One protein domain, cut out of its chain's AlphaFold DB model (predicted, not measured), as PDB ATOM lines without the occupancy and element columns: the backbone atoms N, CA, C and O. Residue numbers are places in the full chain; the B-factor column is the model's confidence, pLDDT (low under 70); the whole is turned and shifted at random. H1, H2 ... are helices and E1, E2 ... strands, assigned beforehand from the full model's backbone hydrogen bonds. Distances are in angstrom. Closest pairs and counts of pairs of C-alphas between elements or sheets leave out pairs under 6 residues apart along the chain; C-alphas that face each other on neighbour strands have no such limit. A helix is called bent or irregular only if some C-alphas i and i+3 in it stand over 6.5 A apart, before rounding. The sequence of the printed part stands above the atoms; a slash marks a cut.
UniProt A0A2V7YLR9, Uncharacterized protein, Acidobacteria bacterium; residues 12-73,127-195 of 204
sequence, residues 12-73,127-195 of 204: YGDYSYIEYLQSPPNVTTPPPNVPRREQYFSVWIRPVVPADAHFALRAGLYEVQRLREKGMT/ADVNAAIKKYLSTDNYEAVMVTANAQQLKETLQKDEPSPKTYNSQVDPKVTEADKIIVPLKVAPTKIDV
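This is residues 12 to 73 and 127 to 195 of the 204 residues of an uncharacterized protein of Acidobacteria bacterium (UniProt A0A2V7YLR9). A two-stranded hairpin, E1 and E2, runs beside one long helix, H1, with E2 nearer to it; three short helices meet H1 at separate places, H3 near its beginning, H4 further along and H2 near its end. Long links without named elements join many of these parts, and residues 169 to 176 stick out. The printed part has 131 residues, with E1, E2, H1, H2, H3 and H4 along the chain; the sheet E1 - E2 is antiparallel. The class is mixed, helices and strands, though under half of the residues, 64, are in named elements. The whole is compact, with a radius of gyration of the C-alphas of 16.3 A and spans of 42 by 36 by 31 A.

E1, residues 12 to 17, and E2, residues 42 to 48, form an antiparallel hairpin at 170 degrees, with N 15 and O 44 at 2.9 A and N 44 and O 15 at 2.8 A, within hydrogen-bond range. The closest C-alphas of E2 and H1, residues 50 to 70, are those of Val 43 and Gly 60, 7.2 A apart. H1, the hub, touches H3, residues 151 to 160, with residues 53 to 54 alone, at a steep tilt of 53 degrees; the closest C-alphas, of His 54 and Leu 158, are 6.7 A apart. With residues 55 to 62 alone it touches H4, residues 174 to 183, about perpendicular at 90 degrees; the closest C-alphas, of Ala 59 and Ile 183, are 5.8 A apart. With residues 67 to 69 alone it touches H2, residues 127 to 136, at a steep tilt of 52 degrees, opposite ways; the closest C-alphas, of Arg 68 and Lys 134, are 5.0 A apart. Every O i to N i+4 pair is within hydrogen-bond range in H2 and H3; in H1 15 of 17 are, in H4 5 of 6.

E1 begins at C-alpha 12, (-32.987, -0.691, 9.935), and is 17.1 A long; E2 is 16.6 A. H1 is 30.3 A long and irregular, with C-alphas 51 and 54 7.7 A apart. H2 is 14.2 A long; H3 and H4 are 14.4 A each, and H4 ends at C-alpha 183, (-47.680, 12.195, 11.033).

The two C-alphas farthest apart, of Arg 37 and Gln 171, are 47.1 A apart. Residues 74 to 126 are not printed, and C-alphas 73 and 127 are 9.7 A apart across the cut. The links E1 to E2, H2 to H3 and H3 to H4 are long. No printed residue has a pLDDT under 70.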
ATOM      1  N   TYR A  12     -33.274   0.743   9.910       92.38
ATOM      2  CA  TYR A  12     -32.987  -0.691   9.935       92.38
ATOM      3  C   TYR A  12     -33.952  -1.481  10.820       92.38
ATOM      4  O   TYR A  12     -34.160  -2.651  10.551       92.38
ATOM      5  N   GLY A  13     -34.510  -0.952  11.902       92.62
ATOM      6  CA  GLY A  13     -35.303  -1.791  12.795       92.62
ATOM      7  C   GLY A  13     -36.046  -1.038  13.878       92.62
ATOM      8  O   GLY A  13     -35.500  -0.133  14.515       92.62
ATOM      9  N   ASP A  14     -37.274  -1.497  14.089       94.44
ATOM     10  CA  ASP A  14     -38.217  -1.006  15.082       94.44
ATOM     11  C   ASP A  14     -38.519  -2.130  16.068       94.44
ATOM     12  O   ASP A  14     -38.767  -3.260  15.652       94.44
ATOM     13  N   TYR A  15     -38.509  -1.837  17.364       92.31
ATOM     14  CA  TYR A  15     -38.798  -2.812  18.413       92.31
ATOM     15  C   TYR A  15     -39.631  -2.162  19.508       92.31
ATOM     16  O   TYR A  15     -39.500  -0.967  19.758       92.31
ATOM     17  N   SER A  16     -40.458  -2.948  20.189       92.31
ATOM     18  CA  SER A  16     -41.190  -2.500  21.371       92.31
ATOM     19  C   SER A  16     -40.988  -3.482  22.513       92.31
ATOM     20  O   SER A  16     -41.089  -4.691  22.301       92.31
ATOM     21  N   TYR A  17     -40.767  -2.968  23.717       91.44
ATOM     22  CA  TYR A  17     -40.587  -3.774  24.923       91.44
ATOM     23  C   TYR A  17     -41.546  -3.301  26.006       91.44
ATOM     24  O   TYR A  17     -41.714  -2.099  26.200       91.44
ATOM     25  N   ILE A  18     -42.159  -4.255  26.707       91.06
ATOM     26  CA  ILE A  18     -43.036  -4.007  27.865       91.06
ATOM     27  C   ILE A  18     -42.275  -4.067  29.199       91.06
ATOM     28  O   ILE A  18     -42.874  -3.934  30.263       91.06
ATOM     29  N   GLU A  19     -40.966  -4.299  29.138       88.88
ATOM     30  CA  GLU A  19     -40.081  -4.376  30.290       88.88
ATOM     31  C   GLU A  19     -38.660  -3.927  29.945       88.88
ATOM     32  O   GLU A  19     -38.276  -3.828  28.775       88.88
ATOM     33  N   TYR A  20     -37.873  -3.651  30.985       88.44
ATOM     34  CA  TYR A  20     -36.459  -3.329  30.868       88.44
ATOM     35  C   TYR A  20     -35.685  -4.492  30.240       88.44
ATOM     36  O   TYR A  20     -35.480  -5.532  30.863       88.44
ATOM     37  N   LEU A  21     -35.186  -4.278  29.023       85.62
ATOM     38  CA  LEU A  21     -34.279  -5.215  28.377       85.62
ATOM     39  C   LEU A  21     -32.843  -4.950  28.841       85.62
ATOM     40  O   LEU A  21     -32.207  -3.988  28.405       85.62
ATOM     41  N   GLN A  22     -32.321  -5.810  29.718       85.75
ATOM     42  CA  GLN A  22     -30.917  -5.745  30.125       85.75
ATOM     43  C   GLN A  22     -30.004  -6.328  29.037       85.75
ATOM     44  O   GLN A  22     -30.289  -7.383  28.482       85.75
ATOM     45  N   SER A  23     -28.870  -5.674  28.777       81.12
ATOM     46  CA  SER A  23     -27.798  -6.162  27.890       81.12
ATOM     47  C   SER A  23     -28.121  -6.353  26.388       81.12
ATOM     48  O   SER A  23     -27.548  -7.254  25.765       81.12
ATOM     49  N   PRO A  24     -28.955  -5.521  25.728       77.56
ATOM     50  CA  PRO A  24     -29.014  -5.528  24.267       77.56
ATOM     51  C   PRO A  24     -27.659  -5.075  23.675       77.56
ATOM     52  O   PRO A  24     -26.992  -4.227  24.267       77.56
ATOM     53  N   PRO A  25     -27.225  -5.588  22.507       75.69
ATOM     54  CA  PRO A  25     -27.929  -6.518  21.622       75.69
ATOM     55  C   PRO A  25     -27.642  -8.003  21.914       75.69
ATOM     56  O   PRO A  25     -28.011  -8.850  21.107       75.69
ATOM     57  N   ASN A  26     -26.974  -8.333  23.024       77.69
ATOM     58  CA  ASN A  26     -26.519  -9.700  23.316       77.69
ATOM     59  C   ASN A  26     -27.649 -10.645  23.752       77.69
ATOM     60  O   ASN A  26     -27.425 -11.843  23.903       77.69
ATOM     61  N   VAL A  27     -28.853 -10.111  23.951       78.69
ATOM     62  CA  VAL A  27     -30.066 -10.867  24.258       78.69
ATOM     63  C   VAL A  27     -31.173 -10.508  23.272       78.69
ATOM     64  O   VAL A  27     -31.290  -9.362  22.828       78.69
ATOM     65  N   THR A  28     -32.000 -11.494  22.937       73.31
ATOM     66  CA  THR A  28     -33.184 -11.334  22.077       73.31
ATOM     67  C   THR A  28     -34.495 -11.452  22.853       73.31
ATOM     68  O   THR A  28     -35.544 -11.068  22.341       73.31
ATOM     69  N   THR A  29     -34.428 -11.919  24.100       75.94
ATOM     70  CA  THR A  29     -35.532 -11.977  25.059       75.94
ATOM     71  C   THR A  29     -35.088 -11.386  26.395       75.94
ATOM     72  O   THR A  29     -33.893 -11.420  26.700       75.94
ATOM     73  N   PRO A  30     -36.017 -10.864  27.206       78.19
ATOM     74  CA  PRO A  30     -35.731 -10.426  28.567       78.19
ATOM     75  C   PRO A  30     -35.071 -11.563  29.369       78.19
ATOM     76  O   PRO A  30     -35.656 -12.644  29.474       78.19
ATOM     77  N   PRO A  31     -33.830 -11.383  29.856       86.00
ATOM     78  CA  PRO A  31     -33.157 -12.415  30.632       86.00
ATOM     79  C   PRO A  31     -33.766 -12.492  32.039       86.00
ATOM     80  O   PRO A  31     -34.179 -11.460  32.566       86.00
ATOM     81  N   PRO A  32     -33.795 -13.666  32.689       90.25
ATOM     82  CA  PRO A  32     -34.180 -13.739  34.093       90.25
ATOM     83  C   PRO A  32     -33.123 -13.081  34.999       90.25
ATOM     84  O   PRO A  32     -31.980 -12.860  34.587       90.25
ATOM     85  N   ASN A  33     -33.472 -12.846  36.264       90.94
ATOM     86  CA  ASN A  33     -32.663 -12.170  37.292       90.94
ATOM     87  C   ASN A  33     -32.517 -10.653  37.104       90.94
ATOM     88  O   ASN A  33     -31.602 -10.036  37.656       90.94
ATOM     89  N   VAL A  34     -33.439 -10.034  36.367       90.75
ATOM     90  CA  VAL A  34     -33.514  -8.572  36.207       90.75
ATOM     91  C   VAL A  34     -34.813  -7.972  36.752       90.75
ATOM     92  O   VAL A  34     -35.336  -7.022  36.158       90.75
ATOM     93  N   PRO A  35     -35.382  -8.489  37.863       89.44
ATOM     94  CA  PRO A  35     -36.704  -8.070  38.265       89.44
ATOM     95  C   PRO A  35     -36.707  -6.603  38.704       89.44
ATOM     96  O   PRO A  35     -35.773  -6.108  39.343       89.44
ATOM     97  N   ARG A  36     -37.789  -5.895  38.376       91.06
ATOM     98  CA  ARG A  36     -37.994  -4.496  38.757       91.06
ATOM     99  C   ARG A  36     -39.333  -4.331  39.447       91.06
ATOM    100  O   ARG A  36     -40.302  -5.006  39.123       91.06
ATOM    101  N   ARG A  37     -39.396  -3.385  40.382       90.25
ATOM    102  CA  ARG A  37     -40.669  -2.977  41.001       90.25
ATOM    103  C   ARG A  37     -41.567  -2.225  40.021       90.25
ATOM    104  O   ARG A  37     -42.781  -2.272  40.154       90.25
ATOM    105  N   GLU A  38     -40.951  -1.563  39.047       90.12
ATOM    106  CA  GLU A  38     -41.615  -0.782  38.014       90.12
ATOM    107  C   GLU A  38     -40.949  -1.073  36.669       90.12
ATOM    108  O   GLU A  38     -39.718  -1.109  36.562       90.12
ATOM    109  N   GLN A  39     -41.776  -1.305  35.655       90.69
ATOM    110  CA  GLN A  39     -41.358  -1.508  34.274       90.69
ATOM    111  C   GLN A  39     -41.823  -0.329  33.426       90.69
ATOM    112  O   GLN A  39     -42.760   0.380  33.791       90.69
ATOM    113  N   TYR A  40     -41.181  -0.143  32.278       90.88
ATOM    114  CA  TYR A  40     -41.585   0.849  31.293       90.88
ATOM    115  C   TYR A  40     -41.926   0.172  29.969       90.88
ATOM    116  O   TYR A  40     -41.350  -0.854  29.602       90.88
ATOM    117  N   PHE A  41     -42.838   0.793  29.229       93.94
ATOM    118  CA  PHE A  41     -43.013   0.508  27.816       93.94
ATOM    119  C   PHE A  41     -42.026   1.359  27.016       93.94
ATOM    120  O   PHE A  41     -41.908   2.559  27.253       93.94
ATOM    121  N   SER A  42     -41.304   0.756  26.076       93.81
ATOM    122  CA  SER A  42     -40.377   1.484  25.206       93.81
ATOM    123  C   SER A  42     -40.523   1.077  23.755       93.81
ATOM    124  O   SER A  42     -40.804  -0.079  23.451       93.81
ATOM    125  N   VAL A  43     -40.262   2.036  22.870       95.25
ATOM    126  CA  VAL A  43     -40.142   1.835  21.427       95.25
ATOM    127  C   VAL A  43     -38.736   2.240  21.006       95.25
ATOM    128  O   VAL A  43     -38.240   3.296  21.387       95.25
ATOM    129  N   TRP A  44     -38.076   1.373  20.249       94.06
ATOM    130  CA  TRP A  44     -36.700   1.532  19.801       94.06
ATOM    131  C   TRP A  44     -36.700   1.612  18.283       94.06
ATOM    132  O   TRP A  44     -37.074   0.643  17.631       94.06
ATOM    133  N   ILE A  45     -36.242   2.732  17.729       95.75
ATOM    134  CA  ILE A  45     -36.180   2.985  16.284       95.75
ATOM    135  C   ILE A  45     -34.714   3.230  15.933       95.75
ATOM    136  O   ILE A  45     -34.134   4.219  16.384       95.75
ATOM    137  N   ARG A  46     -34.067   2.325  15.183       92.25
ATOM    138  CA  ARG A  46     -32.617   2.444  14.936       92.25
ATOM    139  C   ARG A  46     -32.081   1.749  13.677       92.25
ATOM    140  O   ARG A  46     -32.610   0.711  13.292       92.25
ATOM    141  N   PRO A  47     -30.940   2.238  13.146       94.75
ATOM    142  CA  PRO A  47     -30.581   3.657  13.070       94.75
ATOM    143  C   PRO A  47     -31.539   4.426  12.156       94.75
ATOM    144  O   PRO A  47     -32.064   3.864  11.199       94.75
ATOM    145  N   VAL A  48     -31.710   5.715  12.435       95.12
ATOM    146  CA  VAL A  48     -32.436   6.673  11.589       95.12
ATOM    147  C   VAL A  48     -31.417   7.646  11.004       95.12
ATOM    148  O   VAL A  48     -30.471   8.036  11.695       95.12
ATOM    149  N   VAL A  49     -31.585   8.046   9.744       94.06
ATOM    150  CA  VAL A  49     -30.745   9.105   9.166       94.06
ATOM    151  C   VAL A  49     -31.034  10.442   9.862       94.06
ATOM    152  O   VAL A  49     -32.198  10.736  10.130       94.06
ATOM    153  N   PRO A  50     -30.031  11.296  10.142       94.44
ATOM    154  CA  PRO A  50     -30.247  12.511  10.936       94.44
ATOM    155  C   PRO A  50     -31.356  13.437  10.417       94.44
ATOM    156  O   PRO A  50     -32.077  14.027  11.217       94.44
ATOM    157  N   ALA A  51     -31.525  13.523   9.093       94.25
ATOM    158  CA  ALA A  51     -32.560  14.340   8.459       94.25
ATOM    159  C   ALA A  51     -33.995  13.889   8.800       94.25
ATOM    160  O   ALA A  51     -34.894  14.720   8.861       94.25
ATOM    161  N   ASP A  52     -34.196  12.599   9.082       96.12
ATOM    162  CA  ASP A  52     -35.514  12.015   9.347       96.12
ATOM    163  C   ASP A  52     -35.801  11.864  10.855       96.12
ATOM    164  O   ASP A  52     -36.849  11.344  11.234       96.12
ATOM    165  N   ALA A  53     -34.905  12.312  11.747       96.25
ATOM    166  CA  ALA A  53     -35.015  12.068  13.191       96.25
ATOM    167  C   ALA A  53     -36.316  12.618  13.813       96.25
ATOM    168  O   ALA A  53     -36.960  11.944  14.619       96.25
ATOM    169  N   HIS A  54     -36.732  13.826  13.418       97.06
ATOM    170  CA  HIS A  54     -37.964  14.442  13.926       97.06
ATOM    171  C   HIS A  54     -39.215  13.733  13.400       97.06
ATOM    172  O   HIS A  54     -40.137  13.462  14.170       97.06
ATOM    173  N   PHE A  55     -39.209  13.347  12.121       97.62
ATOM    174  CA  PHE A  55     -40.270  12.524  11.546       97.62
ATOM    175  C   PHE A  55     -40.362  11.169  12.253       97.62
ATOM    176  O   PHE A  55     -41.454  10.740  12.606       97.62
ATOM    177  N   ALA A  56     -39.228  10.519  12.521       97.44
ATOM    178  CA  ALA A  56     -39.185   9.227  13.195       97.44
ATOM    179  C   ALA A  56     -39.776   9.281  14.610       97.44
ATOM    180  O   ALA A  56     -40.531   8.383  14.982       97.44
ATOM    181  N   LEU A  57     -39.498  10.344  15.378       97.50
ATOM    182  CA  LEU A  57     -40.136  10.557  16.680       97.50
ATOM    183  C   LEU A  57     -41.661  10.657  16.537       97.50
ATOM    184  O   LEU A  57     -42.388   9.942  17.222       97.50
ATOM    185  N   ARG A  58     -42.146  11.501  15.618       97.81
ATOM    186  CA  ARG A  58     -43.586  11.674  15.363       97.81
ATOM    187  C   ARG A  58     -44.250  10.373  14.938       97.81
ATOM    188  O   ARG A  58     -45.310  10.032  15.445       97.81
ATOM    189  N   ALA A  59     -43.614   9.635  14.036       97.25
ATOM    190  CA  ALA A  59     -44.130   8.377  13.527       97.25
ATOM    191  C   ALA A  59     -44.177   7.303  14.628       97.25
ATOM    192  O   ALA A  59     -45.165   6.583  14.738       97.25
ATOM    193  N   GLY A  60     -43.168   7.248  15.505       96.81
ATOM    194  CA  GLY A  60     -43.182   6.385  16.688       96.81
ATOM    195  C   GLY A  60     -44.339   6.701  17.640       96.81
ATOM    196  O   GLY A  60     -45.074   5.795  18.031       96.81
ATOM    197  N   LEU A  61     -44.545   7.982  17.967       97.00
ATOM    198  CA  LEU A  61     -45.669   8.424  18.806       97.00
ATOM    199  C   LEU A  61     -47.018   8.103  18.149       97.00
ATOM    200  O   LEU A  61     -47.914   7.561  18.798       97.00
ATOM    201  N   TYR A  62     -47.146   8.373  16.850       96.94
ATOM    202  CA  TYR A  62     -48.342   8.054  16.076       96.94
ATOM    203  C   TYR A  62     -48.672   6.560  16.117       96.94
ATOM    204  O   TYR A  62     -49.820   6.208  16.369       96.94
ATOM    205  N   GLU A  63     -47.698   5.669  15.916       96.25
ATOM    206  CA  GLU A  63     -47.952   4.223  15.925       96.25
ATOM    207  C   GLU A  63     -48.392   3.713  17.302       96.25
ATOM    208  O   GLU A  63     -49.300   2.882  17.386       96.25
ATOM    209  N   VAL A  64     -47.815   4.241  18.387       96.56
ATOM    210  CA  VAL A  64     -48.253   3.905  19.752       96.56
ATOM    211  C   VAL A  64     -49.684   4.384  19.990       96.56
ATOM    212  O   VAL A  64     -50.515   3.614  20.476       96.56
ATOM    213  N   GLN A  65     -50.005   5.620  19.602       96.25
ATOM    214  CA  GLN A  65     -51.353   6.164  19.750       96.25
ATOM    215  C   GLN A  65     -52.369   5.410  18.880       96.25
ATOM    216  O   GLN A  65     -53.448   5.051  19.350       96.25
ATOM    217  N   ARG A  66     -52.012   5.086  17.636       95.69
ATOM    218  CA  ARG A  66     -52.839   4.292  16.725       95.69
ATOM    219  C   ARG A  66     -53.139   2.918  17.315       95.69
ATOM    220  O   ARG A  66     -54.290   2.486  17.262       95.69
ATOM    221  N   LEU A  67     -52.134   2.242  17.879       96.19
ATOM    222  CA  LEU A  67     -52.313   0.955  18.553       96.19
ATOM    223  C   LEU A  67     -53.235   1.093  19.768       96.19
ATOM    224  O   LEU A  67     -54.122   0.267  19.960       96.19
ATOM    225  N   ARG A  68     -53.070   2.156  20.557       96.81
ATOM    226  CA  ARG A  68     -53.924   2.453  21.711       96.81
ATOM    227  C   ARG A  68     -55.390   2.666  21.328       96.81
ATOM    228  O   ARG A  68     -56.284   2.202  22.033       96.81
ATOM    229  N   GLU A  69     -55.638   3.381  20.236       96.50
ATOM    230  CA  GLU A  69     -56.983   3.743  19.783       96.50
ATOM    231  C   GLU A  69     -57.690   2.608  19.046       96.50
ATOM    232  O   GLU A  69     -58.869   2.351  19.291       96.50
ATOM    233  N   LYS A  70     -56.979   1.942  18.132       96.25
ATOM    234  CA  LYS A  70     -57.556   0.929  17.238       96.25
ATOM    235  C   LYS A  70     -57.441  -0.487  17.796       96.25
ATOM    236  O   LYS A  70     -58.229  -1.346  17.410       96.25
ATOM    237  N   GLY A  71     -56.500  -0.722  18.710       96.38
ATOM    238  CA  GLY A  71     -56.173  -2.050  19.209       96.38
ATOM    239  C   GLY A  71     -55.530  -2.943  18.145       96.38
ATOM    240  O   GLY A  71     -55.249  -2.526  17.021       96.38
ATOM    241  N   MET A  72     -55.301  -4.194  18.529       96.06
ATOM    242  CA  MET A  72     -54.937  -5.283  17.631       96.06
ATOM    243  C   MET A  72     -56.189  -5.886  16.996       96.06
ATOM    244  O   MET A  72     -57.243  -5.997  17.633       96.06
ATOM    245  N   THR A  73     -56.049  -6.342  15.757       97.25
ATOM    246  CA  THR A  73     -57.033  -7.204  15.101       97.25
ATOM    247  C   THR A  73     -56.975  -8.628  15.660       97.25
ATOM    248  O   THR A  73     -55.968  -9.064  16.221       97.25
ATOM    249  N   ALA A 127     -59.825  -9.036  23.247       98.50
ATOM    250  CA  ALA A 127     -60.463  -8.028  24.086       98.50
ATOM    251  C   ALA A 127     -59.640  -7.729  25.348       98.50
ATOM    252  O   ALA A 127     -59.470  -6.558  25.686       98.50
ATOM    253  N   ASP A 128     -59.070  -8.753  25.992       98.19
ATOM    254  CA  ASP A 128     -58.202  -8.579  27.166       98.19
ATOM    255  C   ASP A 128     -56.950  -7.766  26.816       98.19
ATOM    256  O   ASP A 128     -56.572  -6.835  27.534       98.19
ATOM    257  N   VAL A 129     -56.325  -8.083  25.677       97.38
ATOM    258  CA  VAL A 129     -55.126  -7.383  25.196       97.38
ATOM    259  C   VAL A 129     -55.450  -5.936  24.832       97.38
ATOM    260  O   VAL A 129     -54.759  -5.024  25.284       97.38
ATOM    261  N   ASN A 130     -56.529  -5.699  24.087       98.38
ATOM    262  CA  ASN A 130     -56.943  -4.348  23.706       98.38
ATOM    263  C   ASN A 130     -57.357  -3.505  24.922       98.38
ATOM    264  O   ASN A 130     -57.071  -2.308  24.965       98.38
ATOM    265  N   ALA A 131     -57.963  -4.117  25.944       98.44
ATOM    266  CA  ALA A 131     -58.252  -3.448  27.208       98.44
ATOM    267  C   ALA A 131     -56.966  -3.030  27.940       98.44
ATOM    268  O   ALA A 131     -56.877  -1.898  28.422       98.44
ATOM    269  N   ALA A 132     -55.950  -3.899  27.985       97.25
ATOM    270  CA  ALA A 132     -54.651  -3.578  28.576       97.25
ATOM    271  C   ALA A 132     -53.917  -2.474  27.794       97.25
ATOM    272  O   ALA A 132     -53.448  -1.511  28.399       97.25
ATOM    273  N   ILE A 133     -53.883  -2.569  26.462       96.94
ATOM    274  CA  ILE A 133     -53.306  -1.559  25.564       96.94
ATOM    275  C   ILE A 133     -53.937  -0.187  25.824       96.94
ATOM    276  O   ILE A 133     -53.224   0.781  26.081       96.94
ATOM    277  N   LYS A 134     -55.273  -0.107  25.837       97.38
ATOM    278  CA  LYS A 134     -56.002   1.150  26.048       97.38
ATOM    279  C   LYS A 134     -55.761   1.754  27.433       97.38
ATOM    280  O   LYS A 134     -55.759   2.977  27.578       97.38
ATOM    281  N   LYS A 135     -55.594   0.900  28.447       96.50
ATOM    282  CA  LYS A 135     -55.389   1.310  29.839       96.50
ATOM    283  C   LYS A 135     -53.972   1.816  30.105       96.50
ATOM    284  O   LYS A 135     -53.832   2.780  30.848       96.50
ATOM    285  N   TYR A 136     -52.953   1.150  29.560       94.88
ATOM    286  CA  TYR A 136     -51.563   1.359  29.981       94.88
ATOM    287  C   TYR A 136     -50.675   2.045  28.945       94.88
ATOM    288  O   TYR A 136     -49.742   2.738  29.344       94.88
ATOM    289  N   LEU A 137     -50.927   1.887  27.640       94.56
ATOM    290  CA  LEU A 137     -50.165   2.635  26.642       94.56
ATOM    291  C   LEU A 137     -50.678   4.074  26.587       94.56
ATOM    292  O   LEU A 137     -51.886   4.315  26.559       94.56
ATOM    293  N   SER A 138     -49.755   5.027  26.572       92.12
ATOM    294  CA  SER A 138     -50.033   6.450  26.401       92.12
ATOM    295  C   SER A 138     -48.803   7.132  25.809       92.12
ATOM    296  O   SER A 138     -47.669   6.734  26.076       92.12
ATOM    297  N   THR A 139     -49.047   8.157  25.000       94.06
ATOM    298  CA  THR A 139     -48.038   9.107  24.524       94.06
ATOM    299  C   THR A 139     -48.227  10.492  25.142       94.06
ATOM    300  O   THR A 139     -47.577  11.438  24.715       94.06
ATOM    301  N   ASP A 140     -49.117  10.628  26.131       91.88
ATOM    302  CA  ASP A 140     -49.415  11.908  26.786       91.88
ATOM    303  C   ASP A 140     -48.231  12.373  27.644       91.88
ATOM    304  O   ASP A 140     -47.950  13.563  27.738       91.88
ATOM    305  N   ASN A 141     -47.518  11.416  28.249       91.19
ATOM    306  CA  ASN A 141     -46.260  11.633  28.953       91.19
ATOM    307  C   ASN A 141     -45.253  10.600  28.453       91.19
ATOM    308  O   ASN A 141     -45.468   9.399  28.619       91.19
ATOM    309  N   TYR A 142     -44.166  11.058  27.840       94.88
ATOM    310  CA  TYR A 142     -43.117  10.183  27.336       94.88
ATOM    311  C   TYR A 142     -41.737  10.798  27.560       94.88
ATOM    312  O   TYR A 142     -41.581  12.015  27.645       94.88
ATOM    313  N   GLU A 143     -40.726   9.935  27.600       95.88
ATOM    314  CA  GLU A 143     -39.323  10.325  27.528       95.88
ATOM    315  C   GLU A 143     -38.740   9.819  26.209       95.88
ATOM    316  O   GLU A 143     -38.990   8.683  25.799       95.88
ATOM    317  N   ALA A 144     -37.966  10.663  25.529       96.25
ATOM    318  CA  ALA A 144     -37.257  10.289  24.314       96.25
ATOM    319  C   ALA A 144     -35.757  10.505  24.507       96.25
ATOM    320  O   ALA A 144     -35.306  11.618  24.775       96.25
ATOM    321  N   VAL A 145     -34.987   9.435  24.323       95.31
ATOM    322  CA  VAL A 145     -33.524   9.473  24.342       95.31
ATOM    323  C   VAL A 145     -33.021   9.262  22.922       95.31
ATOM    324  O   VAL A 145     -33.339   8.261  22.282       95.31
ATOM    325  N   MET A 146     -32.230  10.212  22.428       95.62
ATOM    326  CA  MET A 146     -31.683  10.186  21.074       95.62
ATOM    327  C   MET A 146     -30.165  10.314  21.125       95.62
ATOM    328  O   MET A 146     -29.631  11.236  21.736       95.62
ATOM    329  N   VAL A 147     -29.470   9.404  20.445       94.75
ATOM    330  CA  VAL A 147     -28.013   9.455  20.287       94.75
ATOM    331  C   VAL A 147     -27.709   9.972  18.887       94.75
ATOM    332  O   VAL A 147     -28.065   9.337  17.896       94.75
ATOM    333  N   THR A 148     -27.077  11.141  18.797       95.06
ATOM    334  CA  THR A 148     -26.781  11.813  17.525       95.06
ATOM    335  C   THR A 148     -25.472  12.594  17.605       95.06
ATOM    336  O   THR A 148     -25.090  13.063  18.675       95.06
ATOM    337  N   ALA A 149     -24.797  12.761  16.466       93.50
ATOM    338  CA  ALA A 149     -23.601  13.597  16.364       93.50
ATOM    339  C   ALA A 149     -23.923  15.101  16.488       93.50
ATOM    340  O   ALA A 149     -23.137  15.852  17.053       93.50
ATOM    341  N   ASN A 150     -25.101  15.533  16.017       93.75
ATOM    342  CA  ASN A 150     -25.502  16.945  15.958       93.75
ATOM    343  C   ASN A 150     -26.649  17.242  16.940       93.75
ATOM    344  O   ASN A 150     -27.731  17.680  16.544       93.75
ATOM    345  N   ALA A 151     -26.430  16.979  18.231       96.00
ATOM    346  CA  ALA A 151     -27.479  17.073  19.253       96.00
ATOM    347  C   ALA A 151     -28.079  18.481  19.396       96.00
ATOM    348  O   ALA A 151     -29.287  18.613  19.576       96.00
ATOM    349  N   GLN A 152     -27.262  19.528  19.248       96.50
ATOM    350  CA  GLN A 152     -27.731  20.911  19.347       96.50
ATOM    351  C   GLN A 152     -28.683  21.285  18.200       96.50
ATOM    352  O   GLN A 152     -29.756  21.833  18.443       96.50
ATOM    353  N   GLN A 153     -28.345  20.901  16.965       96.12
ATOM    354  CA  GLN A 153     -29.218  21.101  15.805       96.12
ATOM    355  C   GLN A 153     -30.539  20.340  15.969       96.12
ATOM    356  O   GLN A 153     -31.609  20.882  15.707       96.12
ATOM    357  N   LEU A 154     -30.479  19.086  16.430       96.75
ATOM    358  CA  LEU A 154     -31.681  18.291  16.668       96.75
ATOM    359  C   LEU A 154     -32.564  18.914  17.755       96.75
ATOM    360  O   LEU A 154     -33.779  18.981  17.582       96.75
ATOM    361  N   LYS A 155     -31.967  19.421  18.840       97.19
ATOM    362  CA  LYS A 155     -32.684  20.158  19.885       97.19
ATOM    363  C   LYS A 155     -33.435  21.359  19.311       97.19
ATOM    364  O   LYS A 155     -34.619  21.504  19.592       97.19
ATOM    365  N   GLU A 156     -32.788  22.178  18.487       96.44
ATOM    366  CA  GLU A 156     -33.429  23.337  17.851       96.44
ATOM    367  C   GLU A 156     -34.597  22.927  16.944       96.44
ATOM    368  O   GLU A 156     -35.670  23.528  17.010       96.44
ATOM    369  N   THR A 157     -34.428  21.869  16.145       95.75
ATOM    370  CA  THR A 157     -35.496  21.310  15.302       95.75
ATOM    371  C   THR A 157     -36.694  20.847  16.136       95.75
ATOM    372  O   THR A 157     -37.833  21.203  15.836       95.75
ATOM    373  N   LEU A 158     -36.447  20.104  17.220       96.56
ATOM    374  CA  LEU A 158     -37.498  19.611  18.115       96.56
ATOM    375  C   LEU A 158     -38.202  20.746  18.874       96.56
ATOM    376  O   LEU A 158     -39.406  20.665  19.092       96.56
ATOM    377  N   GLN A 159     -37.481  21.809  19.248       95.88
ATOM    378  CA  GLN A 159     -38.057  22.986  19.912       95.88
ATOM    379  C   GLN A 159     -38.960  23.803  18.989       95.88
ATOM    380  O   GLN A 159     -39.993  24.298  19.433       95.88
ATOM    381  N   LYS A 160     -38.583  23.955  17.713       95.75
ATOM    382  CA  LYS A 160     -39.432  24.621  16.713       95.75
ATOM    383  C   LYS A 160     -40.699  23.821  16.427       95.75
ATOM    384  O   LYS A 160     -41.748  24.400  16.157       95.75
ATOM    385  N   ASP A 161     -40.589  22.493  16.479       95.44
ATOM    386  CA  ASP A 161     -41.675  21.547  16.223       95.44
ATOM    387  C   ASP A 161     -42.417  21.828  14.894       95.44
ATOM    388  O   ASP A 161     -43.635  21.660  14.769       95.44
ATOM    389  N   GLU A 162     -41.681  22.299  13.883       95.94
ATOM    390  CA  GLU A 162     -42.189  22.557  12.531       95.94
ATOM    391  C   GLU A 162     -42.483  21.239  11.802       95.94
ATOM    392  O   GLU A 162     -41.902  20.211  12.160       95.94
ATOM    393  N   PRO A 163     -43.389  21.216  10.807       96.81
ATOM    394  CA  PRO A 163     -43.638  20.028   9.993       96.81
ATOM    395  C   PRO A 163     -42.341  19.410   9.447       96.81
ATOM    396  O   PRO A 163     -41.494  20.112   8.904       96.81
ATOM    397  N   SER A 164     -42.191  18.092   9.586       96.31
ATOM    398  CA  SER A 164     -40.959  17.360   9.247       96.31
ATOM    399  C   SER A 164     -41.237  16.320   8.154       96.31
ATOM    400  O   SER A 164     -41.404  15.138   8.465       96.31
ATOM    401  N   PRO A 165     -41.374  16.724   6.884       94.94
ATOM    402  CA  PRO A 165     -41.632  15.781   5.805       94.94
ATOM    403  C   PRO A 165     -40.426  14.864   5.579       94.94
ATOM    404  O   PRO A 165     -39.287  15.324   5.516       94.94
ATOM    405  N   LYS A 166     -40.687  13.566   5.402       93.06
ATOM    406  CA  LYS A 166     -39.679  12.608   4.951       93.06
ATOM    407  C   LYS A 166     -39.508  12.699   3.435       93.06
ATOM    408  O   LYS A 166     -40.486  12.716   2.693       93.06
ATOM    409  N   THR A 167     -38.257  12.690   2.977       91.12
ATOM    410  CA  THR A 167     -37.942  12.496   1.554       91.12
ATOM    411  C   THR A 167     -37.703  11.012   1.276       91.12
ATOM    412  O   THR A 167     -37.035  10.312   2.046       91.12
ATOM    413  N   TYR A 168     -38.270  10.526   0.172       91.56
ATOM    414  CA  TYR A 168     -38.171   9.138  -0.266       91.56
ATOM    415  C   TYR A 168     -37.238   9.022  -1.470       91.56
ATOM    416  O   TYR A 168     -37.329   9.803  -2.413       91.56
ATOM    417  N   ASN A 169     -36.360   8.019  -1.446       85.62
ATOM    418  CA  ASN A 169     -35.397   7.764  -2.523       85.62
ATOM    419  C   ASN A 169     -35.986   6.915  -3.666       85.62
ATOM    420  O   ASN A 169     -35.325   6.683  -4.674       85.62
ATOM    421  N   SER A 170     -37.213   6.426  -3.498       85.94
ATOM    422  CA  SER A 170     -37.943   5.604  -4.461       85.94
ATOM    423  C   SER A 170     -39.432   5.921  -4.399       85.94
ATOM    424  O   SER A 170     -39.908   6.545  -3.449       85.94
ATOM    425  N   GLN A 171     -40.183   5.462  -5.402       87.06
ATOM    426  CA  GLN A 171     -41.638   5.523  -5.356       87.06
ATOM    427  C   GLN A 171     -42.150   4.697  -4.168       87.06
ATOM    428  O   GLN A 171     -41.793   3.528  -4.021       87.06
ATOM    429  N   VAL A 172     -42.969   5.324  -3.329       90.62
ATOM    430  CA  VAL A 172     -43.658   4.696  -2.196       90.62
ATOM    431  C   VAL A 172     -45.149   4.570  -2.496       90.62
ATOM    432  O   VAL A 172     -45.687   5.321  -3.314       90.62
ATOM    433  N   ASP A 173     -45.814   3.611  -1.851       92.62
ATOM    434  CA  ASP A 173     -47.259   3.420  -1.994       92.62
ATOM    435  C   ASP A 173     -48.004   4.710  -1.577       92.62
ATOM    436  O   ASP A 173     -47.692   5.280  -0.526       92.62
ATOM    437  N   PRO A 174     -48.996   5.189  -2.355       93.12
ATOM    438  CA  PRO A 174     -49.801   6.356  -1.994       93.12
ATOM    439  C   PRO A 174     -50.429   6.302  -0.593       93.12
ATOM    440  O   PRO A 174     -50.655   7.342   0.020       93.12
ATOM    441  N   LYS A 175     -50.698   5.111  -0.050       92.94
ATOM    442  CA  LYS A 175     -51.199   4.950   1.323       92.94
ATOM    443  C   LYS A 175     -50.203   5.452   2.367       92.94
ATOM    444  O   LYS A 175     -50.621   6.002   3.383       92.94
ATOM    445  N   VAL A 176     -48.904   5.288   2.111       93.44
ATOM    446  CA  VAL A 176     -47.833   5.745   3.003       93.44
ATOM    447  C   VAL A 176     -47.803   7.266   3.035       93.44
ATOM    448  O   VAL A 176     -47.853   7.861   4.107       93.44
ATOM    449  N   THR A 177     -47.808   7.901   1.862       92.38
ATOM    450  CA  THR A 177     -47.770   9.366   1.767       92.38
ATOM    451  C   THR A 177     -49.050  10.016   2.285       92.38
ATOM    452  O   THR A 177     -48.993  11.124   2.813       92.38
ATOM    453  N   GLU A 178     -50.197   9.335   2.203       94.19
ATOM    454  CA  GLU A 178     -51.435   9.792   2.838       94.19
ATOM    455  C   GLU A 178     -51.354   9.715   4.366       94.19
ATOM    456  O   GLU A 178     -51.683  10.684   5.047       94.19
ATOM    457  N   ALA A 179     -50.861   8.603   4.919       93.44
ATOM    458  CA  ALA A 179     -50.644   8.474   6.358       93.44
ATOM    459  C   ALA A 179     -49.641   9.520   6.879       93.44
ATOM    460  O   ALA A 179     -49.830  10.085   7.958       93.44
ATOM    461  N   ASP A 180     -48.616   9.850   6.091       96.25
ATOM    462  CA  ASP A 180     -47.634  10.869   6.450       96.25
ATOM    463  C   ASP A 180     -48.253  12.262   6.606       96.25
ATOM    464  O   ASP A 180     -47.765  13.043   7.418       96.25
ATOM    465  N   LYS A 181     -49.363  12.578   5.928       96.50
ATOM    466  CA  LYS A 181     -50.071  13.856   6.135       96.50
ATOM    467  C   LYS A 181     -50.596  14.019   7.561       96.50
ATOM    468  O   LYS A 181     -50.781  15.148   8.005       96.50
ATOM    469  N   ILE A 182     -50.819  12.913   8.274       96.81
ATOM    470  CA  ILE A 182     -51.219  12.906   9.687       96.81
ATOM    471  C   ILE A 182     -49.983  12.995  10.589       96.81
ATOM    472  O   ILE A 182     -49.989  13.717  11.584       96.81
ATOM    473  N   ILE A 183     -48.907  12.292  10.228       97.56
ATOM    474  CA  ILE A 183     -47.680  12.195  11.033       97.56
ATOM    475  C   ILE A 183     -46.860  13.489  10.980       97.56
ATOM    476  O   ILE A 183     -46.396  13.971  12.007       97.56
ATOM    477  N   VAL A 184     -46.677  14.065   9.792       97.62
ATOM    478  CA  VAL A 184     -45.829  15.241   9.544       97.62
ATOM    479  C   VAL A 184     -46.182  16.448  10.427       97.62
ATOM    480  O   VAL A 184     -45.249  17.065  10.943       97.62
ATOM    481  N   PRO A 185     -47.463  16.813  10.637       97.38
ATOM    482  CA  PRO A 185     -47.825  17.926  11.514       97.38
ATOM    483  C   PRO A 185     -47.975  17.541  12.996       97.38
ATOM    484  O   PRO A 185     -48.251  18.431  13.806       97.38
ATOM    485  N   LEU A 186     -47.832  16.260  13.368       96.75
ATOM    486  CA  LEU A 186     -48.045  15.797  14.741       96.75
ATOM    487  C   LEU A 186     -47.094  16.518  15.702       96.75
ATOM    488  O   LEU A 186     -45.882  16.514  15.513       96.75
ATOM    489  N   LYS A 187     -47.629  17.134  16.752       95.62
ATOM    490  CA  LYS A 187     -46.803  17.861  17.717       95.62
ATOM    491  C   LYS A 187     -46.135  16.903  18.690       95.62
ATOM    492  O   LYS A 187     -46.794  16.028  19.243       95.62
ATOM    493  N   VAL A 188     -44.833  17.094  18.889       94.50
ATOM    494  CA  VAL A 188     -44.058  16.366  19.904       94.50
ATOM    495  C   VAL A 188     -43.999  17.157  21.213       94.50
ATOM    496  O   VAL A 188     -43.814  16.566  22.266       94.50
ATOM    497  N   ALA A 189     -44.218  18.481  21.159       91.25
ATOM    498  CA  ALA A 189     -44.425  19.359  22.319       91.25
ATOM    499  C   ALA A 189     -43.478  19.080  23.513       91.25
ATOM    500  O   ALA A 189     -43.936  18.816  24.629       91.25
ATOM    501  N   PRO A 190     -42.150  19.127  23.306       92.50
ATOM    502  CA  PRO A 190     -41.201  18.758  24.342       92.50
ATOM    503  C   PRO A 190     -41.239  19.786  25.478       92.50
ATOM    504  O   PRO A 190     -41.036  20.980  25.259       92.50
ATOM    505  N   THR A 191     -41.457  19.327  26.709       94.25
ATOM    506  CA  THR A 191     -41.462  20.195  27.901       94.25
ATOM    507  C   THR A 191     -40.049  20.568  28.353       94.25
ATOM    508  O   THR A 191     -39.838  21.636  28.927       94.25
ATOM    509  N   LYS A 192     -39.067  19.705  28.071       95.81
ATOM    510  CA  LYS A 192     -37.646  19.909  28.365       95.81
ATOM    511  C   LYS A 192     -36.786  19.142  27.359       95.81
ATOM    512  O   LYS A 192     -37.107  18.009  27.019       95.81
ATOM    513  N   ILE A 193     -35.684  19.748  26.906       96.94
ATOM    514  CA  ILE A 193     -34.666  19.071  26.085       96.94
ATOM    515  C   ILE A 193     -33.274  19.392  26.629       96.94
ATOM    516  O   ILE A 193     -32.791  20.527  26.507       96.94
ATOM    517  N   ASP A 194     -32.619  18.369  27.167       96.19
ATOM    518  CA  ASP A 194     -31.241  18.425  27.642       96.19
ATOM    519  C   ASP A 194     -30.306  17.752  26.629       96.19
ATOM    520  O   ASP A 194     -30.654  16.747  26.010       96.19
ATOM    521  N   VAL A 195     -29.115  18.323  26.449       96.75
ATOM    522  CA  VAL A 195     -28.051  17.740  25.626       96.75
ATOM    523  C   VAL A 195     -26.930  17.341  26.569       96.75
ATOM    524  O   VAL A 195     -26.384  18.197  27.259       96.75
TER     525      VAL A 195